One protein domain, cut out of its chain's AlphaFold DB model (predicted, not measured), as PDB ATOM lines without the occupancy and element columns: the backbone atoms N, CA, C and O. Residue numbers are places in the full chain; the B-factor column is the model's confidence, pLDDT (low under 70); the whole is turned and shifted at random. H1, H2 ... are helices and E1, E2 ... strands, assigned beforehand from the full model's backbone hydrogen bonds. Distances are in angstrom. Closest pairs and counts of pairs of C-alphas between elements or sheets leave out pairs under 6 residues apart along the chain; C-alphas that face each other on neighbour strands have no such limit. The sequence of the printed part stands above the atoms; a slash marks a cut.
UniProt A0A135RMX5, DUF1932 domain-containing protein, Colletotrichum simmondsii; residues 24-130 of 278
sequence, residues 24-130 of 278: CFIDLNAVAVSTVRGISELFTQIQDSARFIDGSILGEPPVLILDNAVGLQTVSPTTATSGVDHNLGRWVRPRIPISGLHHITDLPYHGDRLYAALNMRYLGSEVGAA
ATOM      1  N   CYS A  24      92.814 108.700 119.703       92.12
ATOM      2  CA  CYS A  24      93.882 109.137 120.594       92.12
ATOM      3  C   CYS A  24      93.505 108.778 122.031       92.12
ATOM      4  O   CYS A  24      92.447 109.188 122.511       92.12
ATOM      5  N   PHE A  25      94.372 108.034 122.707       95.12
ATOM      6  CA  PHE A  25      94.281 107.725 124.125       95.12
ATOM      7  C   PHE A  25      95.374 108.497 124.860       95.12
ATOM      8  O   PHE A  25      96.555 108.300 124.588       95.12
ATOM      9  N   ILE A  26      94.976 109.389 125.766       96.19
ATOM     10  CA  ILE A  26      95.905 110.133 126.619       96.19
ATOM     11  C   ILE A  26      95.752 109.588 128.031       96.19
ATOM     12  O   ILE A  26      94.678 109.731 128.621       96.19
ATOM     13  N   ASP A  27      96.805 108.982 128.565       97.75
ATOM     14  CA  ASP A  27      96.832 108.623 129.978       97.75
ATOM     15  C   ASP A  27      97.133 109.876 130.809       97.75
ATOM     16  O   ASP A  27      98.060 110.615 130.500       97.75
ATOM     17  N   LEU A  28      96.323 110.148 131.831       97.25
ATOM     18  CA  LEU A  28      96.504 111.265 132.767       97.25
ATOM     19  C   LEU A  28      96.547 110.786 134.228       97.25
ATOM     20  O   LEU A  28      96.410 111.599 135.149       97.25
ATOM     21  N   ASN A  29      96.685 109.477 134.451       96.06
ATOM     22  CA  ASN A  29      96.773 108.893 135.781       96.06
ATOM     23  C   ASN A  29      98.089 109.288 136.470       96.06
ATOM     24  O   ASN A  29      99.122 109.489 135.839       96.06
ATOM     25  N   ALA A  30      98.064 109.388 137.800       94.38
ATOM     26  CA  ALA A  30      99.257 109.657 138.599       94.38
ATOM     27  C   ALA A  30      99.992 108.343 138.908       94.38
ATOM     28  O   ALA A  30      99.881 107.820 140.014       94.38
ATOM     29  N   VAL A  31     100.704 107.811 137.914       97.44
ATOM     30  CA  VAL A  31     101.394 106.515 137.986       97.44
ATOM     31  C   VAL A  31     102.892 106.638 137.717       97.44
ATOM     32  O   VAL A  31     103.373 107.650 137.206       97.44
ATOM     33  N   ALA A  32     103.632 105.598 138.084       98.38
ATOM     34  CA  ALA A  32     105.062 105.497 137.894       98.38
ATOM     35  C   ALA A  32     105.437 105.434 136.410       98.38
ATOM     36  O   ALA A  32     104.645 105.028 135.555       98.38
ATOM     37  N   VAL A  33     106.687 105.790 136.116       98.56
ATOM     38  CA  VAL A  33     107.215 105.785 134.744       98.56
ATOM     39  C   VAL A  33     107.165 104.383 134.119       98.56
ATOM     40  O   VAL A  33     106.757 104.237 132.968       98.56
ATOM     41  N   SER A  34     107.498 103.337 134.877       98.44
ATOM     42  CA  SER A  34     107.338 101.945 134.437       98.44
ATOM     43  C   SER A  34     105.880 101.574 134.164       98.44
ATOM     44  O   SER A  34     105.595 100.935 133.153       98.44
ATOM     45  N   THR A  35     104.946 102.025 135.006       98.38
ATOM     46  CA  THR A  35     103.509 101.773 134.838       98.38
ATOM     47  C   THR A  35     102.993 102.363 133.525       98.38
ATOM     48  O   THR A  35     102.361 101.652 132.746       98.38
ATOM     49  N   VAL A  36     103.287 103.638 133.234       98.44
ATOM     50  CA  VAL A  36     102.817 104.275 131.989       98.44
ATOM     51  C   VAL A  36     103.478 103.669 130.748       98.44
ATOM     52  O   VAL A  36     102.825 103.532 129.713       98.44
ATOM     53  N   ARG A  37     104.743 103.232 130.844       98.44
ATOM     54  CA  ARG A  37     105.411 102.478 129.770       98.44
ATOM     55  C   ARG A  37     104.707 101.142 129.518       98.44
ATOM     56  O   ARG A  37     104.370 100.861 128.372       98.44
ATOM     57  N   GLY A  38     104.373 100.395 130.571       98.12
ATOM     58  CA  GLY A  38     103.600  99.155 130.460       98.12
ATOM     59  C   GLY A  38     102.211  99.363 129.844       98.12
ATOM     60  O   GLY A  38     101.774  98.567 129.018       98.12
ATOM     61  N   ILE A  39     101.528 100.469 130.165       97.44
ATOM     62  CA  ILE A  39     100.260 100.829 129.509       97.44
ATOM     63  C   ILE A  39     100.495 101.130 128.024       97.44
ATOM     64  O   ILE A  39      99.763 100.614 127.181       97.44
ATOM     65  N   SER A  40     101.525 101.911 127.684       97.75
ATOM     66  CA  SER A  40     101.871 102.235 126.295       97.75
ATOM     67  C   SER A  40     102.174 100.991 125.454       97.75
ATOM     68  O   SER A  40     101.837 100.957 124.270       97.75
ATOM     69  N   GLU A  41     102.786  99.963 126.040       97.12
ATOM     70  CA  GLU A  41     103.086  98.701 125.354       97.12
ATOM     71  C   GLU A  41     101.817  98.004 124.843       97.12
ATOM     72  O   GLU A  41     101.827  97.451 123.739       97.12
ATOM     73  N   LEU A  42     100.692  98.122 125.561       96.31
ATOM     74  CA  LEU A  42      99.394  97.573 125.141       96.31
ATOM     75  C   LEU A  42      98.871  98.203 123.839       96.31
ATOM     76  O   LEU A  42      98.055  97.596 123.143       96.31
ATOM     77  N   PHE A  43      99.343  99.402 123.485       95.62
ATOM     78  CA  PHE A  43      98.928 100.115 122.275       95.62
ATOM     79  C   PHE A  43      99.793  99.795 121.051       95.62
ATOM     80  O   PHE A  43      99.379 100.081 119.929       95.62
ATOM     81  N   THR A  44     100.951  99.150 121.224       92.56
ATOM     82  CA  THR A  44     101.888  98.861 120.120       92.56
ATOM     83  C   THR A  44     101.252  98.022 119.008       92.56
ATOM     84  O   THR A  44     101.428  98.315 117.826       92.56
ATOM     85  N   GLN A  45     100.442  97.025 119.373       91.38
ATOM     86  CA  GLN A  45      99.758  96.137 118.424       91.38
ATOM     87  C   GLN A  45      98.536  96.776 117.752       91.38
ATOM     88  O   GLN A  45      98.040  96.253 116.756       91.38
ATOM     89  N   ILE A  46      98.035  97.893 118.290       92.31
ATOM     90  CA  ILE A  46      96.814  98.559 117.822       92.31
ATOM     91  C   ILE A  46      97.054 100.006 117.380       92.31
ATOM     92  O   ILE A  46      96.084 100.730 117.180       92.31
ATOM     93  N   GLN A  47      98.307 100.426 117.186       87.50
ATOM     94  CA  GLN A  47      98.686 101.813 116.872       87.50
ATOM     95  C   GLN A  47      97.991 102.401 115.629       87.50
ATOM     96  O   GLN A  47      97.709 103.601 115.574       87.50
ATOM     97  N   ASP A  48      97.640 101.548 114.661       87.88
ATOM     98  CA  ASP A  48      96.888 101.938 113.460       87.88
ATOM     99  C   ASP A  48      95.422 102.289 113.765       87.88
ATOM    100  O   ASP A  48      94.767 102.985 112.991       87.88
ATOM    101  N   SER A  49      94.898 101.809 114.895       90.94
ATOM    102  CA  SER A  49      93.529 102.042 115.372       90.94
ATOM    103  C   SER A  49      93.463 102.999 116.565       90.94
ATOM    104  O   SER A  49      92.495 103.751 116.678       90.94
ATOM    105  N   ALA A  50      94.463 102.990 117.449       93.00
ATOM    106  CA  ALA A  50      94.532 103.822 118.642       93.00
ATOM    107  C   ALA A  50      95.982 104.201 118.980       93.00
ATOM    108  O   ALA A  50      96.832 103.341 119.180       93.00
ATOM    109  N   ARG A  51      96.242 105.502 119.087       93.44
ATOM    110  CA  ARG A  51      97.535 106.106 119.411       93.44
ATOM    111  C   ARG A  51      97.598 106.470 120.887       93.44
ATOM    112  O   ARG A  51      96.664 107.086 121.398       93.44
ATOM    113  N   PHE A  52      98.702 106.125 121.535       96.81
ATOM    114  CA  PHE A  52      98.948 106.428 122.942       96.81
ATOM    115  C   PHE A  52      99.730 107.734 123.117       96.81
ATOM    116  O   PHE A  52     100.663 108.010 122.360       96.81
ATOM    117  N   ILE A  53      99.358 108.513 124.131       97.69
ATOM    118  CA  ILE A  53     100.077 109.695 124.608       97.69
ATOM    119  C   ILE A  53     100.201 109.584 126.131       97.69
ATOM    120  O   ILE A  53      99.198 109.437 126.830       97.69
ATOM    121  N   ASP A  54     101.427 109.690 126.637       98.56
ATOM    122  CA  ASP A  54     101.694 109.851 128.067       98.56
ATOM    123  C   ASP A  54     101.396 111.297 128.454       98.56
ATOM    124  O   ASP A  54     101.906 112.232 127.838       98.56
ATOM    125  N   GLY A  55     100.558 111.496 129.460       98.06
ATOM    126  CA  GLY A  55     100.211 112.808 129.961       98.06
ATOM    127  C   GLY A  55     100.143 112.843 131.479       98.06
ATOM    128  O   GLY A  55     100.166 111.840 132.186       98.06
ATOM    129  N   SER A  56     100.075 114.052 132.017       97.38
ATOM    130  CA  SER A  56      99.973 114.250 133.458       97.38
ATOM    131  C   SER A  56      99.286 115.556 133.805       97.38
ATOM    132  O   SER A  56      99.352 116.517 133.051       97.38
ATOM    133  N   ILE A  57      98.658 115.625 134.978       95.69
ATOM    134  CA  ILE A  57      97.998 116.844 135.464       95.69
ATOM    135  C   ILE A  57      98.849 117.487 136.561       95.69
ATOM    136  O   ILE A  57      99.028 116.917 137.643       95.69
ATOM    137  N   LEU A  58      99.354 118.695 136.307       92.75
ATOM    138  CA  LEU A  58     100.051 119.528 137.287       92.75
ATOM    139  C   LEU A  58      99.142 120.669 137.752       92.75
ATOM    140  O   LEU A  58      98.854 121.589 136.987       92.75
ATOM    141  N   GLY A  59      98.732 120.625 139.018       86.56
ATOM    142  CA  GLY A  59      97.876 121.634 139.640       86.56
ATOM    143  C   GLY A  59      96.469 121.131 139.956       86.56
ATOM    144  O   GLY A  59      96.114 119.985 139.680       86.56
ATOM    145  N   GLU A  60      95.694 122.010 140.581       84.06
ATOM    146  CA  GLU A  60      94.300 121.762 140.962       84.06
ATOM    147  C   GLU A  60      93.348 121.850 139.746       84.06
ATOM    148  O   GLU A  60      93.728 122.384 138.696       84.06
ATOM    149  N   PRO A  61      92.105 121.338 139.859       86.88
ATOM    150  CA  PRO A  61      91.090 121.470 138.815       86.88
ATOM    151  C   PRO A  61      90.870 122.926 138.375       86.88
ATOM    152  O   PRO A  61      91.068 123.846 139.170       86.88
ATOM    153  N   PRO A  62      90.444 123.160 137.121       87.38
ATOM    154  CA  PRO A  62      90.284 124.508 136.600       87.38
ATOM    155  C   PRO A  62      89.213 125.301 137.359       87.38
ATOM    156  O   PRO A  62      88.124 124.794 137.632       87.38
ATOM    157  N   VAL A  63      89.510 126.570 137.646       84.62
ATOM    158  CA  VAL A  63      88.621 127.488 138.377       84.62
ATOM    159  C   VAL A  63      88.393 128.755 137.559       84.62
ATOM    160  O   VAL A  63      89.345 129.372 137.077       84.62
ATOM    161  N   LEU A  64      87.125 129.151 137.416       83.44
ATOM    162  CA  LEU A  64      86.740 130.394 136.753       83.44
ATOM    163  C   LEU A  64      86.965 131.587 137.690       83.44
ATOM    164  O   LEU A  64      86.380 131.668 138.768       83.44
ATOM    165  N   ILE A  65      87.759 132.548 137.234       76.38
ATOM    166  CA  ILE A  65      87.930 133.862 137.841       76.38
ATOM    167  C   ILE A  65      86.781 134.760 137.354       76.38
ATOM    168  O   ILE A  65      86.611 135.034 136.159       76.38
ATOM    169  N   LEU A  66      85.953 135.204 138.298       76.75
ATOM    170  CA  LEU A  66      84.902 136.187 138.040       76.75
ATOM    171  C   LEU A  66      85.521 137.576 137.823       76.75
ATOM    172  O   LEU A  66      86.547 137.884 138.422       76.75
ATOM    173  N   ASP A  67      84.901 138.412 136.985       69.06
ATOM    174  CA  ASP A  67      85.460 139.709 136.551       69.06
ATOM    175  C   ASP A  67      85.832 140.621 137.734       69.06
ATOM    176  O   ASP A  67      86.838 141.320 137.712       69.06
ATOM    177  N   ASN A  68      85.075 140.517 138.823       65.81
ATOM    178  CA  ASN A  68      85.237 141.286 140.055       65.81
ATOM    179  C   ASN A  68      86.476 140.868 140.875       65.81
ATOM    180  O   ASN A  68      86.831 141.546 141.834       65.81
ATOM    181  N   ALA A  69      87.091 139.731 140.539       59.09
ATOM    182  CA  ALA A  69      88.270 139.164 141.190       59.09
ATOM    183  C   ALA A  69      89.518 139.204 140.287       59.09
ATOM    184  O   ALA A  69      90.583 138.737 140.686       59.09
ATOM    185  N   VAL A  70      89.418 139.763 139.074       53.09
ATOM    186  CA  VAL A  70      90.560 139.933 138.167       53.09
ATOM    187  C   VAL A  70      91.510 140.974 138.769       53.09
ATOM    188  O   VAL A  70      91.176 142.150 138.864       53.09
ATOM    189  N   GLY A  71      92.686 140.531 139.223       50.69
ATOM    190  CA  GLY A  71      93.678 141.370 139.915       50.69
ATOM    191  C   GLY A  71      93.662 141.254 141.444       50.69
ATOM    192  O   GLY A  71      94.622 141.666 142.090       50.69
ATOM    193  N   LEU A  72      92.637 140.624 142.030       47.66
ATOM    194  CA  LEU A  72      92.700 140.135 143.404       47.66
ATOM    195  C   LEU A  72      93.421 138.790 143.378       47.66
ATOM    196  O   LEU A  72      92.994 137.859 142.699       47.66
ATOM    197  N   GLN A  73      94.529 138.691 144.108       44.97
ATOM    198  CA  GLN A  73      95.189 137.427 144.399       44.97
ATOM    199  C   GLN A  73      94.196 136.506 145.135       44.97
ATOM    200  O   GLN A  73      94.164 136.462 146.361       44.97
ATOM    201  N   THR A  74      93.365 135.755 144.408       41.28
ATOM    202  CA  THR A  74      92.597 134.625 144.948       41.28
ATOM    203  C   THR A  74      93.543 133.441 145.121       41.28
ATOM    204  O   THR A  74      93.395 132.361 144.545       41.28
ATOM    205  N   VAL A  75      94.576 133.664 145.932       40.53
ATOM    206  CA  VAL A  75      95.403 132.600 146.478       40.53
ATOM    207  C   VAL A  75      94.567 131.928 147.556       40.53
ATOM    208  O   VAL A  75      94.612 132.284 148.729       40.53
ATOM    209  N   SER A  76      93.774 130.927 147.173       39.69
ATOM    210  CA  SER A  76      93.638 129.805 148.094       39.69
ATOM    211  C   SER A  76      95.063 129.311 148.364       39.69
ATOM    212  O   SER A  76      95.878 129.286 147.443       39.69
ATOM    213  N   PRO A  77      95.439 128.943 149.591       39.88
ATOM    214  CA  PRO A  77      96.829 128.593 149.867       39.88
ATOM    215  C   PRO A  77      97.334 127.380 149.045       39.88
ATOM    216  O   PRO A  77      98.539 127.189 148.917       39.88
ATOM    217  N   THR A  78      96.431 126.643 148.380       41.03
ATOM    218  CA  THR A  78      96.690 125.615 147.356       41.03
ATOM    219  C   THR A  78      96.865 126.113 145.905       41.03
ATOM    220  O   THR A  78      97.367 125.355 145.078       41.03
ATOM    221  N   THR A  79      96.500 127.351 145.540       42.50
ATOM    222  CA  THR A  79      96.698 127.885 144.171       42.50
ATOM    223  C   THR A  79      98.090 128.469 143.929       42.50
ATOM    224  O   THR A  79      98.434 128.702 142.775       42.50
ATOM    225  N   ALA A  80      98.939 128.614 144.955       41.22
ATOM    226  CA  ALA A  80     100.332 129.053 144.781       41.22
ATOM    227  C   ALA A  80     101.171 128.092 143.904       41.22
ATOM    228  O   ALA A  80     102.147 128.504 143.283       41.22
ATOM    229  N   THR A  81     100.771 126.820 143.812       41.94
ATOM    230  CA  THR A  81     101.377 125.794 142.944       41.94
ATOM    231  C   THR A  81     100.768 125.726 141.541       41.94
ATOM    232  O   THR A  81     101.387 125.189 140.621       41.94
ATOM    233  N   SER A  82      99.574 126.288 141.351       45.53
ATOM    234  CA  SER A  82      98.905 126.382 140.055       45.53
ATOM    235  C   SER A  82      99.403 127.647 139.367       45.53
ATOM    236  O   SER A  82      98.768 128.689 139.474       45.53
ATOM    237  N   GLY A  83     100.572 127.587 138.722       48.03
ATOM    238  CA  GLY A  83     101.122 128.728 137.983       48.03
ATOM    239  C   GLY A  83     100.043 129.377 137.111       48.03
ATOM    240  O   GLY A  83      99.553 128.759 136.166       48.03
ATOM    241  N   VAL A  84      99.628 130.594 137.470       49.88
ATOM    242  CA  VAL A  84      98.579 131.323 136.757       49.88
ATOM    243  C   VAL A  84      99.209 131.890 135.495       49.88
ATOM    244  O   VAL A  84      99.999 132.828 135.543       49.88
ATOM    245  N   ASP A  85      98.886 131.303 134.352       54.00
ATOM    246  CA  ASP A  85      99.236 131.897 133.069       54.00
ATOM    247  C   ASP A  85      98.150 132.917 132.704       54.00
ATOM    248  O   ASP A  85      97.061 132.570 132.241       54.00
ATOM    249  N   HIS A  86      98.449 134.189 132.969       51.91
ATOM    250  CA  HIS A  86      97.548 135.321 132.739       51.91
ATOM    251  C   HIS A  86      97.126 135.484 131.269       51.91
ATOM    252  O   HIS A  86      96.136 136.160 130.994       51.91
ATOM    253  N   ASN A  87      97.816 134.833 130.326       52.88
ATOM    254  CA  ASN A  87      97.461 134.873 128.907       52.88
ATOM    255  C   ASN A  87      96.330 133.897 128.544       52.88
ATOM    256  O   ASN A  87      95.829 133.924 127.422       52.88
ATOM    257  N   LEU A  88      95.904 133.038 129.476       56.06
ATOM    258  CA  LEU A  88      94.899 131.996 129.238       56.06
ATOM    259  C   LEU A  88      93.461 132.436 129.572       56.06
ATOM    260  O   LEU A  88      92.540 131.616 129.592       56.06
ATOM    261  N   GLY A  89      93.256 133.735 129.797       65.31
ATOM    262  CA  GLY A  89      91.950 134.334 130.043       65.31
ATOM    263  C   GLY A  89      91.473 134.176 131.488       65.31
ATOM    264  O   GLY A  89      92.255 134.184 132.432       65.31
ATOM    265  N   ARG A  90      90.156 134.059 131.671       77.19
ATOM    266  CA  ARG A  90      89.486 134.076 132.985       77.19
ATOM    267  C   ARG A  90      89.606 132.775 133.785       77.19
ATOM    268  O   ARG A  90      88.889 132.614 134.761       77.19
ATOM    269  N   TRP A  91      90.439 131.821 133.386       80.69
ATOM    270  CA  TRP A  91      90.524 130.519 134.047       80.69
ATOM    271  C   TRP A  91      91.913 130.295 134.633       80.69
ATOM    272  O   TRP A  91      92.907 130.367 133.913       80.69
ATOM    273  N   VAL A  92      91.972 129.913 135.909       81.44
ATOM    274  CA  VAL A  92      93.132 129.180 136.427       81.44
ATOM    275  C   VAL A  92      93.012 127.762 135.893       81.44
ATOM    276  O   VAL A  92      91.976 127.125 136.078       81.44
ATOM    277  N   ARG A  93      94.037 127.274 135.196       84.19
ATOM    278  CA  ARG A  93      94.040 125.939 134.585       84.19
ATOM    279  C   ARG A  93      95.243 125.150 135.089       84.19
ATOM    280  O   ARG A  93      96.322 125.740 135.189       84.19
ATOM    281  N   PRO A  94      95.103 123.837 135.342       90.19
ATOM    282  CA  PRO A  94      96.275 122.999 135.524       90.19
ATOM    283  C   PRO A  94      97.133 123.045 134.255       90.19
ATOM    284  O   PRO A  94      96.658 123.391 133.170       90.19
ATOM    285  N   ARG A  95      98.410 122.701 134.379       92.12
ATOM    286  CA  ARG A  95      99.269 122.443 133.223       92.12
ATOM    287  C   ARG A  95      99.220 120.954 132.916       92.12
ATOM    288  O   ARG A  95      99.297 120.150 133.844       92.12
ATOM    289  N   ILE A  96      99.115 120.598 131.636       96.06
ATOM    290  CA  ILE A  96      99.069 119.196 131.205       96.06
ATOM    291  C   ILE A  96     100.300 118.872 130.353       96.06
ATOM    292  O   ILE A  96     100.260 118.997 129.128       96.06
ATOM    293  N   PRO A  97     101.446 118.522 130.962       97.44
ATOM    294  CA  PRO A  97     102.552 117.988 130.191       97.44
ATOM    295  C   PRO A  97     102.124 116.714 129.462       97.44
ATOM    296  O   PRO A  97     101.397 115.900 130.030       97.44
ATOM    297  N   ILE A  98     102.577 116.569 128.222       98.31
ATOM    298  CA  ILE A  98     102.376 115.376 127.402       98.31
ATOM    299  C   ILE A  98     103.693 114.956 126.746       98.31
ATOM    300  O   ILE A  98     104.555 115.794 126.473       98.31
ATOM    301  N   SER A  99     103.845 113.670 126.469       98.50
ATOM    302  CA  SER A  99     104.991 113.081 125.782       98.50
ATOM    303  C   SER A  99     104.602 111.797 125.053       98.50
ATOM    304  O   SER A  99     103.533 111.231 125.276       98.50
ATOM    305  N   GLY A 100     105.473 111.345 124.157       97.06
ATOM    306  CA  GLY A 100     105.230 110.187 123.303       97.06
ATOM    307  C   GLY A 100     105.401 110.510 121.821       97.06
ATOM    308  O   GLY A 100     105.500 111.674 121.420       97.06
ATOM    309  N   LEU A 101     105.436 109.457 121.003       94.44
ATOM    310  CA  LEU A 101     105.636 109.544 119.553       94.44
ATOM    311  C   LEU A 101     104.529 110.340 118.846       94.44
ATOM    312  O   LEU A 101     104.788 111.012 117.851       94.44
ATOM    313  N   HIS A 102     103.299 110.240 119.341       93.38
ATOM    314  CA  HIS A 102     102.137 110.894 118.753       93.38
ATOM    315  C   HIS A 102     101.851 112.222 119.442       93.38
ATOM    316  O   HIS A 102     101.971 112.341 120.662       93.38
ATOM    317  N   HIS A 103     101.416 113.209 118.663       92.88
ATOM    318  CA  HIS A 103     101.052 114.515 119.182       92.88
ATOM    319  C   HIS A 103      99.543 114.744 119.070       92.88
ATOM    320  O   HIS A 103      98.892 114.335 118.110       92.88
ATOM    321  N   ILE A 104      98.950 115.444 120.040       91.06
ATOM    322  CA  ILE A 104      97.497 115.677 120.046       91.06
ATOM    323  C   ILE A 104      97.028 116.549 118.870       91.06
ATOM    324  O   ILE A 104      95.864 116.500 118.473       91.06
ATOM    325  N   THR A 105      97.932 117.343 118.290       91.25
ATOM    326  CA  THR A 105      97.653 118.157 117.094       91.25
ATOM    327  C   THR A 105      97.616 117.323 115.816       91.25
ATOM    328  O   THR A 105      97.156 117.825 114.798       91.25
ATOM    329  N   ASP A 106      98.020 116.050 115.867       87.62
ATOM    330  CA  ASP A 106      97.873 115.113 114.747       87.62
ATOM    331  C   ASP A 106      96.405 114.698 114.540       87.62
ATOM    332  O   ASP A 106      96.070 114.034 113.555       87.62
ATOM    333  N   LEU A 107      95.514 115.054 115.477       84.69
ATOM    334  CA  LEU A 107      94.081 114.832 115.338       84.69
ATOM    335  C   LEU A 107      93.510 115.671 114.182       84.69
ATOM    336  O   LEU A 107      93.717 116.885 114.145       84.69
ATOM    337  N   PRO A 108      92.694 115.074 113.291       81.81
ATOM    338  CA  PRO A 108      92.175 115.759 112.104       81.81
ATOM    339  C   PRO A 108      91.239 116.929 112.436       81.81
ATOM    340  O   PRO A 108      91.031 117.813 111.607       81.81
ATOM    341  N   TYR A 109      90.664 116.939 113.642       84.81
ATOM    342  CA  TYR A 109      89.766 117.984 114.111       84.81
ATOM    343  C   TYR A 109      90.139 118.407 115.527       84.81
ATOM    344  O   TYR A 109      90.355 117.575 116.404       84.81
ATOM    345  N   HIS A 110      90.149 119.720 115.755       87.44
ATOM    346  CA  HIS A 110      90.292 120.350 117.071       87.44
ATOM    347  C   HIS A 110      91.593 120.073 117.845       87.44
ATOM    348  O   HIS A 110      91.678 120.545 118.973       87.44
ATOM    349  N   GLY A 111      92.603 119.406 117.275       90.62
ATOM    350  CA  GLY A 111      93.870 119.104 117.959       90.62
ATOM    351  C   GLY A 111      94.537 120.341 118.577       90.62
ATOM    352  O   GLY A 111      94.736 120.390 119.791       90.62
ATOM    353  N   ASP A 112      94.759 121.392 117.781       91.69
ATOM    354  CA  ASP A 112      95.331 122.665 118.261       91.69
ATOM    355  C   ASP A 112      94.460 123.336 119.328       91.69
ATOM    356  O   ASP A 112      94.947 123.837 120.345       91.69
ATOM    357  N   ARG A 113      93.137 123.316 119.120       90.94
ATOM    358  CA  ARG A 113      92.178 123.898 120.065       90.94
ATOM    359  C   ARG A 113      92.203 123.151 121.395       90.94
ATOM    360  O   ARG A 113      92.124 123.796 122.435       90.94
ATOM    361  N   LEU A 114      92.301 121.825 121.371       91.62
ATOM    362  CA  LEU A 114      92.354 120.984 122.560       91.62
ATOM    363  C   LEU A 114      93.673 121.182 123.310       91.62
ATOM    364  O   LEU A 114      93.638 121.412 124.518       91.62
ATOM    365  N   TYR A 115      94.802 121.192 122.594       92.81
ATOM    366  CA  TYR A 115      96.127 121.474 123.155       92.81
ATOM    367  C   TYR A 115      96.141 122.818 123.901       92.81
ATOM    368  O   TYR A 115      96.533 122.894 125.069       92.81
ATOM    369  N   ALA A 116      95.608 123.872 123.274       89.88
ATOM    370  CA  ALA A 116      95.501 125.196 123.884       89.88
ATOM    371  C   ALA A 116      94.469 125.262 125.030       89.88
ATOM    372  O   ALA A 116      94.702 125.927 126.047       89.88
ATOM    373  N   ALA A 117      93.318 124.593 124.898       88.75
ATOM    374  CA  ALA A 117      92.244 124.596 125.898       88.75
ATOM    375  C   ALA A 117      92.629 123.858 127.188       88.75
ATOM    376  O   ALA A 117      92.236 124.279 128.279       88.75
ATOM    377  N   LEU A 118      93.427 122.801 127.070       90.00
ATOM    378  CA  LEU A 118      93.898 121.993 128.189       90.00
ATOM    379  C   LEU A 118      95.265 122.434 128.728       90.00
ATOM    380  O   LEU A 118      95.800 121.782 129.618       90.00
ATOM    381  N   ASN A 119      95.802 123.559 128.234       92.00
ATOM    382  CA  ASN A 119      97.089 124.110 128.672       92.00
ATOM    383  C   ASN A 119      98.205 123.051 128.601       92.00
ATOM    384  O   ASN A 119      98.953 122.819 129.561       92.00
ATOM    385  N   MET A 120      98.242 122.351 127.467       94.31
ATOM    386  CA  MET A 120      99.164 121.249 127.264       94.31
ATOM    387  C   MET A 120     100.582 121.741 126.980       94.31
ATOM    388  O   MET A 120     100.791 122.834 126.449       94.31
ATOM    389  N   ARG A 121     101.574 120.923 127.338       95.44
ATOM    390  CA  ARG A 121     102.985 121.165 127.023       95.44
ATOM    391  C   ARG A 121     103.652 119.877 126.563       95.44
ATOM    392  O   ARG A 121     103.848 118.982 127.376       95.44
ATOM    393  N   TYR A 122     104.062 119.813 125.303       97.50
ATOM    394  CA  TYR A 122     104.837 118.684 124.801       97.50
ATOM    395  C   TYR A 122     106.264 118.675 125.361       97.50
ATOM    396  O   TYR A 122     106.944 119.706 125.358       97.50
ATOM    397  N   LEU A 123     106.699 117.522 125.871       98.06
ATOM    398  CA  LEU A 123     108.015 117.316 126.486       98.06
ATOM    399  C   LEU A 123     108.967 116.465 125.634       98.06
ATOM    400  O   LEU A 123     110.138 116.356 125.987       98.06
ATOM    401  N   GLY A 124     108.495 115.890 124.527       97.56
ATOM    402  CA  GLY A 124     109.302 115.062 123.628       97.56
ATOM    403  C   GLY A 124     108.673 113.704 123.322       97.56
ATOM    404  O   GLY A 124     107.584 113.378 123.799       97.56
ATOM    405  N   SER A 125     109.376 112.918 122.506       97.00
ATOM    406  CA  SER A 125     108.900 111.640 121.958       97.00
ATOM    407  C   SER A 125     108.877 110.486 122.957       97.00
ATOM    408  O   SER A 125     108.221 109.480 122.703       97.00
ATOM    409  N   GLU A 126     109.574 110.624 124.081       97.69
ATOM    410  CA  GLU A 126     109.763 109.536 125.036       97.69
ATOM    411  C   GLU A 126     108.562 109.379 125.969       97.69
ATOM    412  O   GLU A 126     108.218 110.282 126.737       97.69
ATOM    413  N   VAL A 127     107.941 108.199 125.938       98.19
ATOM    414  CA  VAL A 127     106.923 107.812 126.922       98.19
ATOM    415  C   VAL A 127     107.567 107.712 128.305       98.19
ATOM    416  O   VAL A 127     108.596 107.057 128.492       98.19
ATOM    417  N   GLY A 128     106.945 108.358 129.287       98.19
ATOM    418  CA  GLY A 128     107.439 108.477 130.650       98.19
ATOM    419  C   GLY A 128     107.938 109.876 130.999       98.19
ATOM    420  O   GLY A 128     108.106 110.158 132.182       98.19
ATOM    421  N   ALA A 129     108.164 110.776 130.035       98.44
ATOM    422  CA  ALA A 129     108.658 112.119 130.343       98.44
ATOM    423  C   ALA A 129     107.615 112.978 131.089       98.44
ATOM    424  O   ALA A 129     107.959 113.663 132.058       98.44
ATOM    425  N   ALA A 130     106.341 112.935 130.684       98.44
ATOM    426  CA  ALA A 130     105.261 113.662 131.351       98.44
ATOM    427  C   ALA A 130     104.954 113.071 132.729       98.44
ATOM    428  O   ALA A 130     104.942 113.811 133.721       98.44
TER     429      ALA A 130
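AT A GLANCE: This is residues 24 to 130 of the 278 residues of the protein "DUF1932 domain-containing protein" of Colletotrichum simmondsii (UniProt A0A135RMX5). With little regular structure, this is a small, strongly twisted four-stranded sheet with H1 over E2, H2 grazing the sheet, and a long loop, residues 56 to 95, reaching away along the longest axis. The 107 printed residues include E1, H1, E2, E3, H2, E4 in that order; the mixed sheet runs E1 E2 E3 E4. The class is mixed, with only 33 residues in named elements. It is only just loose, close to compact (radius of gyration of the C-alphas 15.9 A), spanning 52 by 31 by 17 A.

IN THESE COORDINATES: E1, residues 24 to 27, begins at C-alpha 24 (93.882, 109.137, 120.594). H1 is 33 to 41, 12.5 A; E2 50 to 55, 15.5 A; E3 96 to 99; H2 111 to 117. E4, 120 to 122, ends at C-alpha 122 (104.837, 118.684, 124.801).

HOW THE PARTS SIT: E1, H1, E2 and E3, H2, E4 are strand-helix-strand units, parallel neighbour strands with a helix between, their crossovers right-handed. N 25 and O 51 are 2.8 A apart, N 98 and O 121 2.9 A. H1 runs along E2 at a height over the sheet of 9.5 A; the closest C-alphas are Ser 40 and Phe 52, 6.1 A. E2 and E3 form an antiparallel hairpin, N 54 to O 99 2.9 A. In H1 and H2 every O i to N i+4 pair is within hydrogen-bond range.

THE WHOLE: The printed part has no cut. Links E2 to E3 and E3 to H2 are long. Residues 67 to 89 have pLDDT under 70.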